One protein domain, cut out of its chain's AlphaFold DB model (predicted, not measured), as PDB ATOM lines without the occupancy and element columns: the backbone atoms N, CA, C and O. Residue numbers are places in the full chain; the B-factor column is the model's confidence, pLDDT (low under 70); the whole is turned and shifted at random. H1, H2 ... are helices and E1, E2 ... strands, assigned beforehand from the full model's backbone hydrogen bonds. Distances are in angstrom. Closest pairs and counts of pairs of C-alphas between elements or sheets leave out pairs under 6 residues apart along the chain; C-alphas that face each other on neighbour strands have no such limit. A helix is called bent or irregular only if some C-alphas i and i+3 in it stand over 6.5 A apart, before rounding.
ATOM      1  N   LYS A  12     209.440 109.117  97.934       81.00
ATOM      2  CA  LYS A  12     210.614 109.298  98.805       81.00
ATOM      3  C   LYS A  12     210.459 108.640 100.175       81.00
ATOM      4  O   LYS A  12     211.467 108.344 100.805       81.00
ATOM      5  N   ASP A  13     209.221 108.418 100.604       83.56
ATOM      6  CA  ASP A  13     208.910 107.808 101.895       83.56
ATOM      7  C   ASP A  13     208.838 106.273 101.778       83.56
ATOM      8  O   ASP A  13     208.671 105.585 102.782       83.56
ATOM      9  N   LEU A  14     208.986 105.724 100.562       89.44
ATOM     10  CA  LEU A  14     208.980 104.291 100.281       89.44
ATOM     11  C   LEU A  14     210.402 103.718 100.254       89.44
ATOM     12  O   LEU A  14     211.243 104.115  99.448       89.44
ATOM     13  N   LYS A  15     210.641 102.702 101.082       90.06
ATOM     14  CA  LYS A  15     211.868 101.901 101.107       90.06
ATOM     15  C   LYS A  15     211.558 100.492 100.618       90.06
ATOM     16  O   LYS A  15     210.720  99.811 101.201       90.06
ATOM     17  N   VAL A  16     212.239 100.055  99.560       90.38
ATOM     18  CA  VAL A  16     212.018  98.742  98.934       90.38
ATOM     19  C   VAL A  16     213.187  97.804  99.230       90.38
ATOM     20  O   VAL A  16     214.347  98.194  99.100       90.38
ATOM     21  N   SER A  17     212.886  96.562  99.602       90.31
ATOM     22  CA  SER A  17     213.859  95.495  99.835       90.31
ATOM     23  C   SER A  17     213.489  94.244  99.037       90.31
ATOM     24  O   SER A  17     212.339  93.811  99.056       90.31
ATOM     25  N   LEU A  18     214.469  93.646  98.353       87.50
ATOM     26  CA  LEU A  18     214.326  92.345  97.696       87.50
ATOM     27  C   LEU A  18     214.933  91.259  98.593       87.50
ATOM     28  O   LEU A  18     216.093  91.371  98.994       87.50
ATOM     29  N   LYS A  19     214.172  90.204  98.897       86.12
ATOM     30  CA  LYS A  19     214.619  89.069  99.722       86.12
ATOM     31  C   LYS A  19     214.542  87.742  98.966       86.12
ATOM     32  O   LYS A  19     213.828  87.595  97.976       86.12
ATOM     33  N   ASN A  20     215.286  86.759  99.476       75.12
ATOM     34  CA  ASN A  20     215.226  85.349  99.076       75.12
ATOM     35  C   ASN A  20     215.433  85.083  97.574       75.12
ATOM     36  O   ASN A  20     214.830  84.173  97.008       75.12
ATOM     37  N   GLY A  21     216.298  85.869  96.928       68.06
ATOM     38  CA  GLY A  21     216.707  85.633  95.543       68.06
ATOM     39  C   GLY A  21     215.676  86.019  94.485       68.06
ATOM     40  O   GLY A  21     215.872  85.656  93.334       68.06
ATOM     41  N   ILE A  22     214.613  86.760  94.832       74.94
ATOM     42  CA  ILE A  22     213.771  87.402  93.816       74.94
ATOM     43  C   ILE A  22     214.549  88.535  93.144       74.94
ATOM     44  O   ILE A  22     215.044  89.452  93.800       74.94
ATOM     45  N   SER A  23     214.609  88.483  91.820       73.81
ATOM     46  CA  SER A  23     215.048  89.544  90.922       73.81
ATOM     47  C   SER A  23     213.881  89.978  90.026       73.81
ATOM     48  O   SER A  23     212.754  89.507  90.156       73.81
ATOM     49  N   ILE A  24     214.125  90.897  89.094       71.62
ATOM     50  CA  ILE A  24     213.124  91.337  88.107       71.62
ATOM     51  C   ILE A  24     212.757  90.266  87.064       71.62
ATOM     52  O   ILE A  24     211.842  90.491  86.278       71.62
ATOM     53  N   MET A  25     213.462  89.132  87.037       71.88
ATOM     54  CA  MET A  25     213.338  88.108  85.992       71.88
ATOM     55  C   MET A  25     212.412  86.946  86.373       71.88
ATOM     56  O   MET A  25     211.985  86.188  85.505       71.88
ATOM     57  N   GLU A  26     212.120  86.774  87.660       80.25
ATOM     58  CA  GLU A  26     211.318  85.668  88.168       80.25
ATOM     59  C   GLU A  26     209.822  85.872  87.873       80.25
ATOM     60  O   GLU A  26     209.342  87.011  87.873       80.25
ATOM     61  N   PRO A  27     209.061  84.777  87.674       85.00
ATOM     62  CA  PRO A  27     207.625  84.837  87.421       85.00
ATOM     63  C   PRO A  27     206.840  85.593  88.498       85.00
ATOM     64  O   PRO A  27     207.174  85.552  89.686       85.00
ATOM     65  N   ALA A  28     205.736  86.218  88.084       85.81
ATOM     66  CA  ALA A  28     204.866  86.998  88.962       85.81
ATOM     67  C   ALA A  28     204.351  86.174  90.152       85.81
ATOM     68  O   ALA A  28     204.305  86.662  91.276       85.81
ATOM     69  N   GLU A  29     204.020  84.906  89.922       87.69
ATOM     70  CA  GLU A  29     203.452  83.973  90.898       87.69
ATOM     71  C   GLU A  29     204.396  83.650  92.060       87.69
ATOM     72  O   GLU A  29     203.944  83.200  93.112       87.69
ATOM     73  N   LEU A  30     205.702  83.868  91.883       88.12
ATOM     74  CA  LEU A  30     206.666  83.706  92.966       88.12
ATOM     75  C   LEU A  30     206.734  84.940  93.861       88.12
ATOM     76  O   LEU A  30     207.241  84.830  94.969       88.12
ATOM     77  N   ARG A  31     206.230  86.100  93.431       92.75
ATOM     78  CA  ARG A  31     206.349  87.348  94.188       92.75
ATOM     79  C   ARG A  31     205.304  87.437  95.284       92.75
ATOM     80  O   ARG A  31     204.097  87.409  95.036       92.75
ATOM     81  N   LYS A  32     205.803  87.628  96.497       95.50
ATOM     82  CA  LYS A  32     205.047  88.003  97.680       95.50
ATOM     83  C   LYS A  32     205.489  89.380  98.140       95.50
ATOM     84  O   LYS A  32     206.681  89.665  98.241       95.50
ATOM     85  N   TYR A  33     204.504  90.211  98.432       97.44
ATOM     86  CA  TYR A  33     204.672  91.563  98.932       97.44
ATOM     87  C   TYR A  33     204.336  91.579 100.418       97.44
ATOM     88  O   TYR A  33     203.295  91.061 100.819       97.44
ATOM     89  N   THR A  34     205.211  92.170 101.223       96.38
ATOM     90  CA  THR A  34     204.943  92.518 102.623       96.38
ATOM     91  C   THR A  34     205.171  94.012 102.759       96.38
ATOM     92  O   THR A  34     206.312  94.462 102.686       96.38
ATOM     93  N   LEU A  35     204.093  94.784 102.876       96.69
ATOM     94  CA  LEU A  35     204.160  96.224 103.087       96.69
ATOM     95  C   LEU A  35     203.832  96.530 104.545       96.69
ATOM     96  O   LEU A  35     202.750  96.192 105.015       96.69
ATOM     97  N   THR A  36     204.739  97.208 105.235       90.38
ATOM     98  CA  THR A  36     204.522  97.753 106.579       90.38
ATOM     99  C   THR A  36     204.801  99.249 106.581       90.38
ATOM    100  O   THR A  36     205.261  99.818 105.585       90.38
ATOM    101  N   HIS A  37     204.496  99.913 107.690       83.38
ATOM    102  CA  HIS A  37     204.747 101.337 107.832       83.38
ATOM    103  C   HIS A  37     205.192 101.676 109.252       83.38
ATOM    104  O   HIS A  37     205.006 100.893 110.183       83.38
ATOM    105  N   SER A  38     205.803 102.846 109.403       76.75
ATOM    106  CA  SER A  38     206.096 103.422 110.711       76.75
ATOM    107  C   SER A  38     205.071 104.497 111.047       76.75
ATOM    108  O   SER A  38     205.026 105.531 110.382       76.75
ATOM    109  N   ASP A  39     204.313 104.294 112.125       66.94
ATOM    110  CA  ASP A  39     203.426 105.315 112.702       66.94
ATOM    111  C   ASP A  39     204.180 106.598 113.092       66.94
ATOM    112  O   ASP A  39     203.610 107.692 113.125       66.94
ATOM    113  N   GLU A  40     205.468 106.471 113.429       61.78
ATOM    114  CA  GLU A  40     206.291 107.576 113.920       61.78
ATOM    115  C   GLU A  40     206.798 108.475 112.790       61.78
ATOM    116  O   GLU A  40     206.807 109.700 112.932       61.78
ATOM    117  N   THR A  41     207.248 107.876 111.682       68.12
ATOM    118  CA  THR A  41     207.887 108.603 110.572       68.12
ATOM    119  C   THR A  41     206.991 108.745 109.346       68.12
ATOM    120  O   THR A  41     207.255 109.604 108.509       68.12
ATOM    121  N   GLY A  42     205.936 107.934 109.230       70.12
ATOM    122  CA  GLY A  42     205.111 107.825 108.025       70.12
ATOM    123  C   GLY A  42     205.806 107.106 106.864       70.12
ATOM    124  O   GLY A  42     205.268 107.078 105.759       70.12
ATOM    125  N   GLU A  43     206.998 106.544 107.088       82.00
ATOM    126  CA  GLU A  43     207.727 105.787 106.072       82.00
ATOM    127  C   GLU A  43     207.044 104.445 105.790       82.00
ATOM    128  O   GLU A  43     206.534 103.782 106.697       82.00
ATOM    129  N   LEU A  44     207.088 104.038 104.524       86.00
ATOM    130  CA  LEU A  44     206.562 102.781 104.014       86.00
ATOM    131  C   LEU A  44     207.721 101.832 103.711       86.00
ATOM    132  O   LEU A  44     208.694 102.209 103.056       86.00
ATOM    133  N   PHE A  45     207.601 100.582 104.141       90.88
ATOM    134  CA  PHE A  45     208.613  99.551 103.945       90.88
ATOM    135  C   PHE A  45     208.002  98.411 103.143       90.88
ATOM    136  O   PHE A  45     207.120  97.707 103.627       90.88
ATOM    137  N   LEU A  46     208.454  98.244 101.902       95.88
ATOM    138  CA  LEU A  46     208.011  97.176 101.016       95.88
ATOM    139  C   LEU A  46     209.098  96.112 100.899       95.88
ATOM    140  O   LEU A  46     210.151  96.357 100.312       95.88
ATOM    141  N   THR A  47     208.806  94.909 101.374       94.75
ATOM    142  CA  THR A  47     209.616  93.725 101.090       94.75
ATOM    143  C   THR A  47     208.979  92.919  99.960       94.75
ATOM    144  O   THR A  47     207.793  92.590 100.017       94.75
ATOM    145  N   ILE A  48     209.777  92.572  98.949       94.50
ATOM    146  CA  ILE A  48     209.400  91.698  97.835       94.50
ATOM    147  C   ILE A  48     210.268  90.442  97.905       94.50
ATOM    148  O   ILE A  48     211.497  90.519  97.860       94.50
ATOM    149  N   GLY A  49     209.647  89.275  98.022       92.06
ATOM    150  CA  GLY A  49     210.358  88.003  98.139       92.06
ATOM    151  C   GLY A  49     209.492  86.820  97.728       92.06
ATOM    152  O   GLY A  49     208.331  86.990  97.374       92.06
ATOM    153  N   ASN A  50     210.050  85.610  97.754       89.69
ATOM    154  CA  ASN A  50     209.288  84.376  97.496       89.69
ATOM    155  C   ASN A  50     208.480  83.885  98.716       89.69
ATOM    156  O   ASN A  50     207.606  83.013  98.632       89.69
ATOM    157  N   GLU A  51     208.736  84.502  99.863       91.50
ATOM    158  CA  GLU A  51     208.074  84.304 101.140       91.50
ATOM    159  C   GLU A  51     207.693  85.668 101.719       91.50
ATOM    160  O   GLU A  51     208.270  86.691 101.344       91.50
ATOM    161  N   TYR A  52     206.691  85.688 102.600       92.06
ATOM    162  CA  TYR A  52     206.382  86.903 103.344       92.06
ATOM    163  C   TYR A  52     207.501  87.198 104.336       92.06
ATOM    164  O   TYR A  52     208.128  86.285 104.878       92.06
ATOM    165  N   ASP A  53     207.723  88.481 104.590       91.19
ATOM    166  CA  ASP A  53     208.711  88.941 105.554       91.19
ATOM    167  C   ASP A  53     208.158  88.811 106.973       91.19
ATOM    168  O   ASP A  53     207.743  89.783 107.593       91.19
ATOM    169  N   ASN A  54     208.094  87.577 107.473       89.00
ATOM    170  CA  ASN A  54     207.460  87.278 108.757       89.00
ATOM    171  C   ASN A  54     208.098  88.030 109.934       89.00
ATOM    172  O   ASN A  54     207.415  88.266 110.927       89.00
ATOM    173  N   ASP A  55     209.370  88.418 109.814       88.75
ATOM    174  CA  ASP A  55     210.098  89.172 110.836       88.75
ATOM    175  C   ASP A  55     209.649  90.640 110.922       88.75
ATOM    176  O   ASP A  55     209.821  91.270 111.964       88.75
ATOM    177  N   SER A  56     209.080  91.198 109.846       82.06
ATOM    178  CA  SER A  56     208.581  92.581 109.823       82.06
ATOM    179  C   SER A  56     207.105  92.702 110.208       82.06
ATOM    180  O   SER A  56     206.622  93.812 110.434       82.06
ATOM    181  N   ILE A  57     206.391  91.579 110.323       80.75
ATOM    182  CA  ILE A  57     204.974  91.538 110.692       80.75
ATOM    183  C   ILE A  57     204.827  91.601 112.215       80.75
ATOM    184  O   ILE A  57     205.238  90.692 112.939       80.75
ATOM    185  N   ASP A  58     204.140  92.631 112.713       81.81
ATOM    186  CA  ASP A  58     203.664  92.635 114.095       81.81
ATOM    187  C   ASP A  58     202.371  91.817 114.194       81.81
ATOM    188  O   ASP A  58     201.269  92.300 113.933       81.81
ATOM    189  N   TYR A  59     202.494  90.560 114.623       76.88
ATOM    190  CA  TYR A  59     201.356  89.648 114.761       76.88
ATOM    191  C   TYR A  59     200.311  90.073 115.800       76.88
ATOM    192  O   TYR A  59     199.232  89.479 115.840       76.88
ATOM    193  N   LYS A  60     200.596  91.064 116.650       69.25
ATOM    194  CA  LYS A  60     199.620  91.624 117.590       69.25
ATOM    195  C   LYS A  60     198.844  92.771 116.959       69.25
ATOM    196  O   LYS A  60     197.643  92.849 117.181       69.25
ATOM    197  N   VAL A  61     199.528  93.628 116.206       75.12
ATOM    198  CA  VAL A  61     198.955  94.855 115.636       75.12
ATOM    199  C   VAL A  61     198.313  94.599 114.272       75.12
ATOM    200  O   VAL A  61     197.191  95.037 114.039       75.12
ATOM    201  N   ARG A  62     198.962  93.797 113.423       83.44
ATOM    202  CA  ARG A  62     198.478  93.357 112.108       83.44
ATOM    203  C   ARG A  62     198.215  94.481 111.091       83.44
ATOM    204  O   ARG A  62     197.237  94.417 110.345       83.44
ATOM    205  N   ASP A  63     199.052  95.518 111.083       85.62
ATOM    206  CA  ASP A  63     198.927  96.688 110.189       85.62
ATOM    207  C   ASP A  63     199.682  96.527 108.855       85.62
ATOM    208  O   ASP A  63     199.833  97.476 108.085       85.62
ATOM    209  N   GLU A  64     200.157  95.317 108.554       93.31
ATOM    210  CA  GLU A  64     200.745  94.989 107.264       93.31
ATOM    211  C   GLU A  64     199.696  94.839 106.149       93.31
ATOM    212  O   GLU A  64     198.566  94.387 106.364       93.31
ATOM    213  N   VAL A  65     200.113  95.125 104.915       96.88
ATOM    214  CA  VAL A  65     199.405  94.716 103.698       96.88
ATOM    215  C   VAL A  65     200.225  93.638 103.006       96.88
ATOM    216  O   VAL A  65     201.366  93.864 102.595       96.88
ATOM    217  N   LEU A  66     199.636  92.454 102.863       97.44
ATOM    218  CA  LEU A  66     200.250  91.330 102.161       97.44
ATOM    219  C   LEU A  66     199.746  91.274 100.727       97.44
ATOM    220  O   LEU A  66     198.588  91.593 100.474       97.44
ATOM    221  N   GLY A  67     200.577  90.842  99.785       97.44
ATOM    222  CA  GLY A  67     200.177  90.746  98.383       97.44
ATOM    223  C   GLY A  67     200.788  89.562  97.656       97.44
ATOM    224  O   GLY A  67     201.928  89.197  97.923       97.44
ATOM    225  N   ILE A  68     200.046  89.003  96.703       96.62
ATOM    226  CA  ILE A  68     200.529  87.997  95.750       96.62
ATOM    227  C   ILE A  68     199.924  88.229  94.372       96.62
ATOM    228  O   ILE A  68     198.791  88.703  94.248       96.62
ATOM    229  N   TRP A  69     200.634  87.811  93.329       95.62
ATOM    230  CA  TRP A  69     200.021  87.635  92.017       95.62
ATOM    231  C   TRP A  69     199.320  86.288  91.925       95.62
ATOM    232  O   TRP A  69     199.856  85.259  92.331       95.62
ATOM    233  N   VAL A  70     198.129  86.287  91.332       93.75
ATOM    234  CA  VAL A  70     197.398  85.061  91.020       93.75
ATOM    235  C   VAL A  70     197.083  85.031  89.533       93.75
ATOM    236  O   VAL A  70     196.518  85.980  88.988       93.75
ATOM    237  N   LYS A  71     197.422  83.915  88.881       90.75
ATOM    238  CA  LYS A  71     197.058  83.638  87.493       90.75
ATOM    239  C   LYS A  71     195.895  82.653  87.448       90.75
ATOM    240  O   LYS A  71     196.012  81.524  87.921       90.75
ATOM    241  N   LYS A  72     194.769  83.084  86.879       86.44
ATOM    242  CA  LYS A  72     193.710  82.186  86.388       86.44
ATOM    243  C   LYS A  72     193.699  82.284  84.863       86.44
ATOM    244  O   LYS A  72     194.693  81.935  84.240       86.44
ATOM    245  N   ASP A  73     192.651  82.866  84.281       87.31
ATOM    246  CA  ASP A  73     192.615  83.204  82.849       87.31
ATOM    247  C   ASP A  73     193.425  84.474  82.538       87.31
ATOM    248  O   ASP A  73     194.029  84.611  81.478       87.31
ATOM    249  N   LYS A  74     193.439  85.416  83.488       91.50
ATOM    250  CA  LYS A  74     194.252  86.637  83.497       91.50
ATOM    251  C   LYS A  74     194.888  86.800  84.875       91.50
ATOM    252  O   LYS A  74     194.406  86.216  85.852       91.50
ATOM    253  N   TYR A  75     195.946  87.602  84.948       95.56
ATOM    254  CA  TYR A  75     196.533  87.983  86.226       95.56
ATOM    255  C   TYR A  75     195.626  88.943  86.998       95.56
ATOM    256  O   TYR A  75     194.935  89.788  86.423       95.56
ATOM    257  N   TYR A  76     195.664  88.816  88.319       95.81
ATOM    258  CA  TYR A  76     195.207  89.829  89.262       95.81
ATOM    259  C   TYR A  76     196.150  89.876  90.465       95.81
ATOM    260  O   TYR A  76     196.720  88.854  90.861       95.81
ATOM    261  N   LEU A  77     196.317  91.068  91.031       97.62
ATOM    262  CA  LEU A  77     197.032  91.281  92.281       97.62
ATOM    263  C   LEU A  77     196.039  91.083  93.425       97.62
ATOM    264  O   LEU A  77     195.060  91.822  93.527       97.62
ATOM    265  N   LEU A  78     196.268  90.072  94.260       97.44
ATOM    266  CA  LEU A  78     195.477  89.838  95.462       97.44
ATOM    267  C   LEU A  78     196.224  90.401  96.662       97.44
ATOM    268  O   LEU A  78     197.228  89.835  97.092       97.44
ATOM    269  N   LEU A  79     195.702  91.488  97.215       98.19
ATOM    270  CA  LEU A  79     196.141  92.036  98.486       98.19
ATOM    271  C   LEU A  79     195.304  91.462  99.623       98.19
ATOM    272  O   LEU A  79     194.150  91.087  99.433       98.19
ATOM    273  N   SER A  80     195.879  91.372 100.810       95.25
ATOM    274  CA  SER A  80     195.233  90.863 102.012       95.25
ATOM    275  C   SER A  80     195.577  91.748 103.195       95.25
ATOM    276  O   SER A  80     196.747  92.028 103.444       95.25
ATOM    277  N   VAL A  81     194.547  92.144 103.935       93.12
ATOM    278  CA  VAL A  81     194.669  92.864 105.208       93.12
ATOM    279  C   VAL A  81     193.957  92.079 106.296       93.12
ATOM    280  O   VAL A  81     192.977  91.375 106.023       93.12
ATOM    281  N   GLN A  82     194.450  92.176 107.526       90.81
ATOM    282  CA  GLN A  82     193.816  91.544 108.674       90.81
ATOM    283  C   GLN A  82     193.101  92.597 109.522       90.81
ATOM    284  O   GLN A  82     193.715  93.445 110.170       90.81
ATOM    285  N   LEU A  83     191.772  92.507 109.538       80.12
ATOM    286  CA  LEU A  83     190.922  93.448 110.259       80.12
ATOM    287  C   LEU A  83     190.782  93.117 111.739       80.12
ATOM    288  O   LEU A  83     190.506  94.012 112.529       80.12
ATOM    289  N   ASP A  84     190.973  91.859 112.123       77.44
ATOM    290  CA  ASP A  84     190.943  91.441 113.519       77.44
ATOM    291  C   ASP A  84     191.908  90.299 113.806       77.44
ATOM    292  O   ASP A  84     192.263  89.511 112.939       77.44
ATOM    293  N   ASN A  85     192.319  90.193 115.062       68.88
ATOM    294  CA  ASN A  85     193.112  89.076 115.558       68.88
ATOM    295  C   ASN A  85     192.415  88.447 116.774       68.88
ATOM    296  O   ASN A  85     192.978  88.340 117.860       68.88
ATOM    297  N   GLY A  86     191.123  88.137 116.611       59.19
ATOM    298  CA  GLY A  86     190.229  87.772 117.721       59.19
ATOM    299  C   GLY A  86     189.661  88.977 118.480       59.19
ATOM    300  O   GLY A  86     189.150  88.845 119.595       59.19
ATOM    301  N   GLU A  87     189.752  90.162 117.881       53.59
ATOM    302  CA  GLU A  87     189.150  91.389 118.393       53.59
ATOM    303  C   GLU A  87     187.648  91.433 118.061       53.59
ATOM    304  O   GLU A  87     187.198  90.862 117.071       53.59
ATOM    305  N   GLY A  88     186.841  92.059 118.922       57.06
ATOM    306  CA  GLY A  88     185.388  92.130 118.725       57.06
ATOM    307  C   GLY A  88     184.972  93.126 117.637       57.06
ATOM    308  O   GLY A  88     185.742  94.012 117.269       57.06
ATOM    309  N   ILE A  89     183.705  93.047 117.213       53.53
ATOM    310  CA  ILE A  89     183.144  93.783 116.063       53.53
ATOM    311  C   ILE A  89     183.487  95.272 115.996       53.53
ATOM    312  O   ILE A  89     183.804  95.764 114.925       53.53
ATOM    313  N   LEU A  90     183.506  95.985 117.126       52.16
ATOM    314  CA  LEU A  90     183.803  97.422 117.154       52.16
ATOM    315  C   LEU A  90     185.237  97.754 116.709       52.16
ATOM    316  O   LEU A  90     185.437  98.758 116.028       52.16
ATOM    317  N   ASN A  91     186.225  96.933 117.079       60.81
ATOM    318  CA  ASN A  91     187.602  97.124 116.621       60.81
ATOM    319  C   ASN A  91     187.719  96.782 115.139       60.81
ATOM    320  O   ASN A  91     188.292  97.572 114.394       60.81
ATOM    321  N   THR A  92     187.106  95.674 114.711       66.94
ATOM    322  CA  THR A  92     187.032  95.287 113.298       66.94
ATOM    323  C   THR A  92     186.433  96.413 112.457       66.94
ATOM    324  O   THR A  92     187.007  96.765 111.437       66.94
ATOM    325  N   THR A  93     185.353  97.065 112.910       64.44
ATOM    326  CA  THR A  93     184.746  98.216 112.217       64.44
ATOM    327  C   THR A  93     185.699  99.412 112.105       64.44
ATOM    328  O   THR A  93     185.733 100.082 111.075       64.44
ATOM    329  N   ILE A  94     186.456  99.726 113.164       69.88
ATOM    330  CA  ILE A  94     187.414 100.843 113.143       69.88
ATOM    331  C   ILE A  94     188.588 100.519 112.216       69.88
ATOM    332  O   ILE A  94     188.954 101.363 111.402       69.88
ATOM    333  N   ARG A  95     189.145  99.308 112.315       77.12
ATOM    334  CA  ARG A  95     190.247  98.844 111.465       77.12
ATOM    335  C   ARG A  95     189.820  98.772 110.004       77.12
ATOM    336  O   ARG A  95     190.535  99.285 109.158       77.12
ATOM    337  N   ASP A  96     188.628  98.251 109.713       77.31
ATOM    338  CA  ASP A  96     188.031  98.262 108.370       77.31
ATOM    339  C   ASP A  96     188.004  99.679 107.793       77.31
ATOM    340  O   ASP A  96     188.476  99.913 106.683       77.31
ATOM    341  N   LYS A  97     187.545 100.657 108.584       74.31
ATOM    342  CA  LYS A  97     187.543 102.057 108.164       74.31
ATOM    343  C   LYS A  97     188.954 102.596 107.894       74.31
ATOM    344  O   LYS A  97     189.144 103.245 106.870       74.31
ATOM    345  N   ILE A  98     189.912 102.352 108.789       79.56
ATOM    346  CA  ILE A  98     191.297 102.834 108.649       79.56
ATOM    347  C   ILE A  98     191.948 102.223 107.405       79.56
ATOM    348  O   ILE A  98     192.405 102.960 106.535       79.56
ATOM    349  N   PHE A  99     191.882 100.899 107.246       85.81
ATOM    350  CA  PHE A  99     192.423 100.232 106.063       85.81
ATOM    351  C   PHE A  99     191.796 100.767 104.781       85.81
ATOM    352  O   PHE A  99     192.512 101.035 103.825       85.81
ATOM    353  N   ARG A 100     190.479 100.988 104.733       86.19
ATOM    354  CA  ARG A 100     189.837 101.567 103.541       86.19
ATOM    355  C   ARG A 100     190.343 102.969 103.206       86.19
ATOM    356  O   ARG A 100     190.409 103.314 102.027       86.19
ATOM    357  N   GLU A 101     190.684 103.771 104.212       81.12
ATOM    358  CA  GLU A 101     191.260 105.106 104.024       81.12
ATOM    359  C   GLU A 101     192.728 105.042 103.548       81.12
ATOM    360  O   GLU A 101     193.144 105.890 102.758       81.12
ATOM    361  N   GLU A 102     193.490 104.021 103.954       85.38
ATOM    362  CA  GLU A 102     194.934 103.896 103.686       85.38
ATOM    363  C   GLU A 102     195.294 103.002 102.487       85.38
ATOM    364  O   GLU A 102     196.328 103.203 101.843       85.38
ATOM    365  N   LEU A 103     194.424 102.061 102.117       91.62
ATOM    366  CA  LEU A 103     194.624 101.116 101.015       91.62
ATOM    367  C   LEU A 103     195.032 101.780  99.692       91.62
ATOM    368  O   LEU A 103     195.934 101.252  99.043       91.62
ATOM    369  N   PRO A 104     194.478 102.938  99.273       90.56
ATOM    370  CA  PRO A 104     194.938 103.600  98.054       90.56
ATOM    371  C   PRO A 104     196.435 103.935  98.055       90.56
ATOM    372  O   PRO A 104     197.058 103.923  96.994       90.56
ATOM    373  N   ILE A 105     197.012 104.242  99.219       87.75
ATOM    374  CA  ILE A 105     198.440 104.545  99.381       87.75
ATOM    375  C   ILE A 105     199.245 103.253  99.398       87.75
ATOM    376  O   ILE A 105     200.263 103.173  98.718       87.75
ATOM    377  N   ALA A 106     198.764 102.228 100.103       94.06
ATOM    378  CA  ALA A 106     199.407 100.920 100.127       94.06
ATOM    379  C   ALA A 106     199.494 100.287  98.726       94.06
ATOM    380  O   ALA A 106     200.549  99.795  98.326       94.06
ATOM    381  N   ILE A 107     198.411 100.364  97.946       95.31
ATOM    382  CA  ILE A 107     198.365  99.871  96.565       95.31
ATOM    383  C   ILE A 107     199.369 100.638  95.691       95.31
ATOM    384  O   ILE A 107     200.153 100.017  94.972       95.31
ATOM    385  N   GLN A 108     199.404 101.973  95.792       92.56
ATOM    386  CA  GLN A 108     200.391 102.798  95.083       92.56
ATOM    387  C   GLN A 108     201.825 102.440  95.473       92.56
ATOM    388  O   GLN A 108     202.678 102.350  94.599       92.56
ATOM    389  N   ALA A 109     202.092 102.207  96.758       93.00
ATOM    390  CA  ALA A 109     203.417 101.861  97.249       93.00
ATOM    391  C   ALA A 109     203.908 100.518  96.696       93.00
ATOM    392  O   ALA A 109     205.042 100.431  96.233       93.00
ATOM    393  N   ILE A 110     203.047  99.495  96.672       95.88
ATOM    394  CA  ILE A 110     203.375  98.179  96.102       95.88
ATOM    395  C   ILE A 110     203.664  98.299  94.600       95.88
ATOM    396  O   ILE A 110     204.691  97.813  94.129       95.88
ATOM    397  N   ILE A 111     202.798  98.989  93.852       93.94
ATOM    398  CA  ILE A 111     202.948  99.149  92.397       93.94
ATOM    399  C   ILE A 111     204.179  99.992  92.061       93.94
ATOM    400  O   ILE A 111     204.952  99.621  91.185       93.94
ATOM    401  N   CYS A 112     204.394 101.101  92.770       91.44
ATOM    402  CA  CYS A 112     205.561 101.958  92.591       91.44
ATOM    403  C   CYS A 112     206.857 101.219  92.943       91.44
ATOM    404  O   CYS A 112     207.859 101.367  92.246       91.44
ATOM    405  N   GLY A 113     206.845 100.425  94.016       90.81
ATOM    406  CA  GLY A 113     208.020  99.699  94.485       90.81
ATOM    407  C   GLY A 113     208.446  98.547  93.574       90.81
ATOM    408  O   GLY A 113     209.627  98.212  93.553       90.81
ATOM    409  N   ASP A 114     207.523  97.989  92.786       92.00
ATOM    410  CA  ASP A 114     207.797  96.914  91.821       92.00
ATOM    411  C   ASP A 114     207.545  97.329  90.358       92.00
ATOM    412  O   ASP A 114     207.328  96.491  89.480       92.00
ATOM    413  N   ASN A 115     207.564  98.637  90.081       89.00
ATOM    414  CA  ASN A 115     207.151  99.184  88.787       89.00
ATOM    415  C   ASN A 115     207.957  98.605  87.615       89.00
ATOM    416  O   ASN A 115     207.381  98.238  86.598       89.00
ATOM    417  N   LEU A 116     209.273  98.430  87.778       87.38
ATOM    418  CA  LEU A 116     210.135  97.877  86.728       87.38
ATOM    419  C   LEU A 116     209.729  96.446  86.328       87.38
ATOM    420  O   LEU A 116     209.775  96.085  85.152       87.38
ATOM    421  N   PHE A 117     209.309  95.622  87.293       90.06
ATOM    422  CA  PHE A 117     208.798  94.283  87.005       90.06
ATOM    423  C   PHE A 117     207.467  94.350  86.249       90.06
ATOM    424  O   PHE A 117     207.279  93.633  85.264       90.06
ATOM    425  N   ILE A 118     206.560  95.227  86.679       90.19
ATOM    426  CA  ILE A 118     205.246  95.414  86.050       90.19
ATOM    427  C   ILE A 118     205.402  95.930  84.609       90.19
ATOM    428  O   ILE A 118     204.738  95.428  83.705       90.19
ATOM    429  N   GLU A 119     206.312  96.874  84.361       86.38
ATOM    430  CA  GLU A 119     206.605  97.409  83.023       86.38
ATOM    431  C   GLU A 119     207.149  96.341  82.066       86.38
ATOM    432  O   GLU A 119     206.763  96.295  80.892       86.38
ATOM    433  N   ASN A 120     207.997  95.442  82.575       86.50
ATOM    434  CA  ASN A 120     208.532  94.320  81.804       86.50
ATOM    435  C   ASN A 120     207.485  93.229  81.525       86.50
ATOM    436  O   ASN A 120     207.644  92.456  80.580       86.50
ATOM    437  N   ASN A 121     206.389  93.192  82.285       87.00
ATOM    438  CA  ASN A 121     205.317  92.208  82.160       87.00
ATOM    439  C   ASN A 121     203.989  92.909  81.853       87.00
ATOM    440  O   ASN A 121     203.094  92.992  82.691       87.00
ATOM    441  N   LYS A 122     203.847  93.411  80.619       85.81
ATOM    442  CA  LYS A 122     202.713  94.258  80.186       85.81
ATOM    443  C   LYS A 122     201.325  93.678  80.477       85.81
ATOM    444  O   LYS A 122     200.380  94.434  80.676       85.81
ATOM    445  N   GLU A 123     201.193  92.355  80.519       89.62
ATOM    446  CA  GLU A 123     199.950  91.666  80.888       89.62
ATOM    447  C   GLU A 123     199.474  91.953  82.323       89.62
ATOM    448  O   GLU A 123     198.283  91.824  82.605       89.62
ATOM    449  N   LEU A 124     200.371  92.399  83.209       92.62
ATOM    450  CA  LEU A 124     200.057  92.813  84.577       92.62
ATOM    451  C   LEU A 124     199.491  94.237  84.650       92.62
ATOM    452  O   LEU A 124     198.798  94.572  85.604       92.62
ATOM    453  N   TYR A 125     199.738  95.085  83.651       90.31
ATOM    454  CA  TYR A 125     199.335  96.495  83.690       90.31
ATOM    455  C   TYR A 125     197.807  96.687  83.685       90.31
ATOM    456  O   TYR A 125     197.272  97.581  84.344       90.31
ATOM    457  N   ASP A 126     197.095  95.809  82.976       90.69
ATOM    458  CA  ASP A 126     195.627  95.755  82.941       90.69
ATOM    459  C   ASP A 126     195.040  94.753  83.952       90.69
ATOM    460  O   ASP A 126     193.840  94.458  83.916       90.69
ATOM    461  N   ALA A 127     195.863  94.208  84.851       95.12
ATOM    462  CA  ALA A 127     195.403  93.295  85.887       95.12
ATOM    463  C   ALA A 127     194.548  94.027  86.930       95.12
ATOM    464  O   ALA A 127     194.755  95.206  87.230       95.12
ATOM    465  N   LYS A 128     193.581  93.302  87.501       95.62
ATOM    466  CA  LYS A 128     192.766  93.808  88.611       95.62
ATOM    467  C   LYS A 128     193.558  93.827  89.912       95.62
ATOM    468  O   LYS A 128     194.371  92.934  90.146       95.62
ATOM    469  N   VAL A 129     193.236  94.778  90.780       97.25
ATOM    470  CA  VAL A 129     193.628  94.783  92.189       97.25
ATOM    471  C   VAL A 129     192.426  94.326  93.003       97.25
ATOM    472  O   VAL A 129     191.384  94.976  93.012       97.25
ATOM    473  N   LEU A 130     192.561  93.185  93.671       93.31
ATOM    474  CA  LEU A 130     191.555  92.665  94.587       93.31
ATOM    475  C   LEU A 130     192.088  92.762  96.010       93.31
ATOM    476  O   LEU A 130     193.231  92.389  96.259       93.31
ATOM    477  N   VAL A 131     191.257  93.209  96.950       96.62
ATOM    478  CA  VAL A 131     191.622  93.260  98.370       96.62
ATOM    479  C   VAL A 131     190.769  92.268  99.142       96.62
ATOM    480  O   VAL A 131     189.541  92.347  99.147       96.62
ATOM    481  N   LYS A 132     191.431  91.318  99.800       95.50
ATOM    482  CA  LYS A 132     190.842  90.403 100.768       95.50
ATOM    483  C   LYS A 132     190.901  91.038 102.153       95.50
ATOM    484  O   LYS A 132     191.971  91.166 102.748       95.50
ATOM    485  N   PHE A 133     189.735  91.368 102.686       90.19
ATOM    486  CA  PHE A 133     189.576  91.726 104.086       90.19
ATOM    487  C   PHE A 133     189.404  90.432 104.885       90.19
ATOM    488  O   PHE A 133     188.443  89.684 104.680       90.19
ATOM    489  N   ASN A 134     190.382  90.113 105.733       88.62
ATOM    490  CA  ASN A 134     190.349  88.928 106.586       88.62
ATOM    491  C   ASN A 134     189.809  89.313 107.961       88.62
ATOM    492  O   ASN A 134     190.350  90.195 108.627       88.62
ATOM    493  N   SER A 135     188.738  88.640 108.368       87.62
ATOM    494  CA  SER A 135     188.058  88.874 109.636       87.62
ATOM    495  C   SER A 135     187.402  87.585 110.118       87.62
ATOM    496  O   SER A 135     186.897  86.798 109.312       87.62
ATOM    497  N   GLY A 136     187.372  87.381 111.435       81.62
ATOM    498  CA  GLY A 136     186.537  86.355 112.065       81.62
ATOM    499  C   GLY A 136     185.034  86.664 112.006       81.62
ATOM    500  O   GLY A 136     184.215  85.806 112.331       81.62
ATOM    501  N   ILE A 137     184.655  87.877 111.593       75.75
ATOM    502  CA  ILE A 137     183.277  88.347 111.480       75.75
ATOM    503  C   ILE A 137     182.876  88.316 110.008       75.75
ATOM    504  O   ILE A 137     183.426  89.039 109.180       75.75
ATOM    505  N   ASN A 138     181.882  87.487 109.683       78.12
ATOM    506  CA  ASN A 138     181.488  87.209 108.298       78.12
ATOM    507  C   ASN A 138     181.160  88.464 107.475       78.12
ATOM    508  O   ASN A 138     181.444  88.491 106.284       78.12
ATOM    509  N   GLU A 139     180.603  89.499 108.104       80.50
ATOM    510  CA  GLU A 139     180.239  90.768 107.454       80.50
ATOM    511  C   GLU A 139     181.454  91.525 106.892       80.50
ATOM    512  O   GLU A 139     181.336  92.199 105.873       80.50
ATOM    513  N   TYR A 140     182.620  91.380 107.526       77.75
ATOM    514  CA  TYR A 140     183.875  92.024 107.129       77.75
ATOM    515  C   TYR A 140     184.805  91.086 106.351       77.75
ATOM    516  O   TYR A 140     185.801  91.519 105.777       77.75
ATOM    517  N   ASN A 141     184.497  89.788 106.316       84.69
ATOM    518  CA  ASN A 141     185.316  88.776 105.662       84.69
ATOM    519  C   ASN A 141     185.012  88.679 104.155       84.69
ATOM    520  O   ASN A 141     184.526  87.660 103.661       84.69
ATOM    521  N   CYS A 142     185.325  89.723 103.393       85.25
ATOM    522  CA  CYS A 142     184.978  89.837 101.973       85.25
ATOM    523  C   CYS A 142     186.213  89.932 101.061       85.25
ATOM    524  O   CYS A 142     187.350  90.020 101.525       85.25
ATOM    525  N   VAL A 143     185.989  89.834  99.749       90.81
ATOM    526  CA  VAL A 143     186.956  90.219  98.709       90.81
ATOM    527  C   VAL A 143     186.305  91.329  97.901       90.81
ATOM    528  O   VAL A 143     185.167  91.170  97.460       90.81
ATOM    529  N   GLU A 144     187.021  92.425  97.699       90.12
ATOM    530  CA  GLU A 144     186.525  93.593  96.979       90.12
ATOM    531  C   GLU A 144     187.388  93.903  95.756       90.12
ATOM    532  O   GLU A 144     188.591  93.636  95.745       90.12
ATOM    533  N   ASP A 145     186.759  94.473  94.729       91.88
ATOM    534  CA  ASP A 145     187.423  94.983  93.531       91.88
ATOM    535  C   ASP A 145     187.847  96.435  93.776       91.88
ATOM    536  O   ASP A 145     187.008  97.295  94.052       91.88
ATOM    537  N   TRP A 146     189.152  96.684  93.703       93.56
ATOM    538  CA  TRP A 146     189.767  97.990  93.920       93.56
ATOM    539  C   TRP A 146     190.285  98.599  92.608       93.56
ATOM    540  O   TRP A 146     191.105  99.504  92.626       93.56
ATOM    541  N   GLY A 147     189.793  98.149  91.452       92.75
ATOM    542  CA  GLY A 147     190.174  98.689  90.146       92.75
ATOM    543  C   GLY A 147     191.368  97.964  89.533       92.75
ATOM    544  O   GLY A 147     191.536  96.754  89.699       92.75
ATOM    545  N   TYR A 148     192.181  98.689  88.769       93.50
ATOM    546  CA  TYR A 148     193.257  98.122  87.956       93.50
ATOM    547  C   TYR A 148     194.619  98.699  88.330       93.50
ATOM    548  O   TYR A 148     194.718  99.837  88.779       93.50
ATOM    549  N   ILE A 149     195.695  97.954  88.066       93.25
ATOM    550  CA  ILE A 149     197.077  98.400  88.331       93.25
ATOM    551  C   ILE A 149     197.356  99.784  87.721       93.25
ATOM    552  O   ILE A 149     197.872 100.678  88.393       93.25
ATOM    553  N   LYS A 150     196.935 100.004  86.472       89.81
ATOM    554  CA  LYS A 150     197.067 101.292  85.771       89.81
ATOM    555  C   LYS A 150     196.379 102.487  86.444       89.81
ATOM    556  O   LYS A 150     196.762 103.620  86.152       89.81
ATOM    557  N   ASP A 151     195.390 102.261  87.308       88.38
ATOM    558  CA  ASP A 151     194.669 103.330  88.017       88.38
ATOM    559  C   ASP A 151     195.515 103.922  89.159       88.38
ATOM    560  O   ASP A 151     195.257 105.031  89.625       88.38
ATOM    561  N   TYR A 152     196.560 103.202  89.569       86.00
ATOM    562  CA  TYR A 152     197.464 103.553  90.664       86.00
ATOM    563  C   TYR A 152     198.876 103.914  90.185       86.00
ATOM    564  O   TYR A 152     199.787 104.066  91.000       86.00
ATOM    565  N   ASN A 153     199.081 104.060  88.872       75.50
ATOM    566  CA  ASN A 153     200.375 104.454  88.329       75.50
ATOM    567  C   ASN A 153     200.687 105.920  88.696       75.50
ATOM    568  O   ASN A 153     199.979 106.849  88.295       75.50
TER     569      ASN A 153
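What this domain is: This is residues 12 to 153 of the 298 residues of the protein "Staygreen domain-containing protein" of Clostridium celatum DSM 1785 (UniProt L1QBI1). A strongly twisted sheet of seven strands curls round H1b, the second arm of a bent helix, while the first arm, H1a, reaches out over E5 and E6 on the same face. H2 follows beyond the end of H1b, off the sheet, and little H3 packs on H1b. The printed part has 142 residues, in the order E1 E2 E3 E4 E5 H1 H2 E6 E7 H3; the mixed sheet runs E1 E3 E2 E4 E5 E6 E7, and the class is mixed, helices and strands. It is compact, with a radius of gyration of the C-alphas of 14.7 A and spans of 43 by 34 by 24 A.

Where its parts are: Find C-alpha 14 at (208.980, 104.291, 100.281), where E1, residues 14 to 18, begins. Next come E2, residues 32 to 37, 16.8 A long, E3, residues 44 to 49, 16.3 A, E4, residues 65 to 71, 19.8 A, and E5, residues 75 to 82, 22.9 A. H1, residues 89 to 113, was assigned as one helix by its hydrogen bonds but is bent: C-alphas 101 and 104 are 7.2 A apart. Its arms are H1a, residues 89 to 101, 18.4 A, starting at (183.144, 93.783, 116.063), and H1b, residues 104 to 113, 14.1 A. Then read H2, residues 115 to 120, E6, residues 128 to 134, 18.8 A, E7, residues 143 to 148, 14.8 A, and H3, residues 149 to 152, ending at (197.464, 103.553, 90.664).

How they stand to each other: Start at edge strand E1, parallel to E3, with N 15 and O 44 at 2.8 A. E3 and E2 form a hairpin, N 34 and O 47 at 2.9 A; E2 and E4 are antiparallel, N 33 and O 67 at 2.8 A. E4 and E5 form a hairpin, N 80 and O 66 at 2.7 A. E5 and E6 are parallel, N 79 and O 130 at 2.8 A; with H1 and H2 between, they make a strand-helix-strand unit with a right-handed crossover. E6 and edge strand E7 form a hairpin, N 129 and O 147 at 2.8 A. H1a and H1b are on the same face, giving two layers, helices over a sheet; their lines stand at a steep tilt of 54 degrees. The closest C-alphas of E1 and H1b, Val 16 and Gly 113, are 6.1 A apart. H1b and H3 touch, C-alphas 108 and 152 at 5.4 A; H3 only grazes the sheet. H2 is close to H1b but not clearly touching, C-alphas 111 and 118 at 7.7 A. In H1a, H1b and H2 every O i to N i+4 pair is within hydrogen-bond range; H3 is too short for one.

The domain as a whole: The farthest C-alphas, of Met 25 and Leu 90, are 43.9 A apart. The printed part has no cut; the links E1 to E2 and E3 to E4 are long. Look for pLDDT under 70 at residues 21, 39 to 41, 60 and 85 to 94.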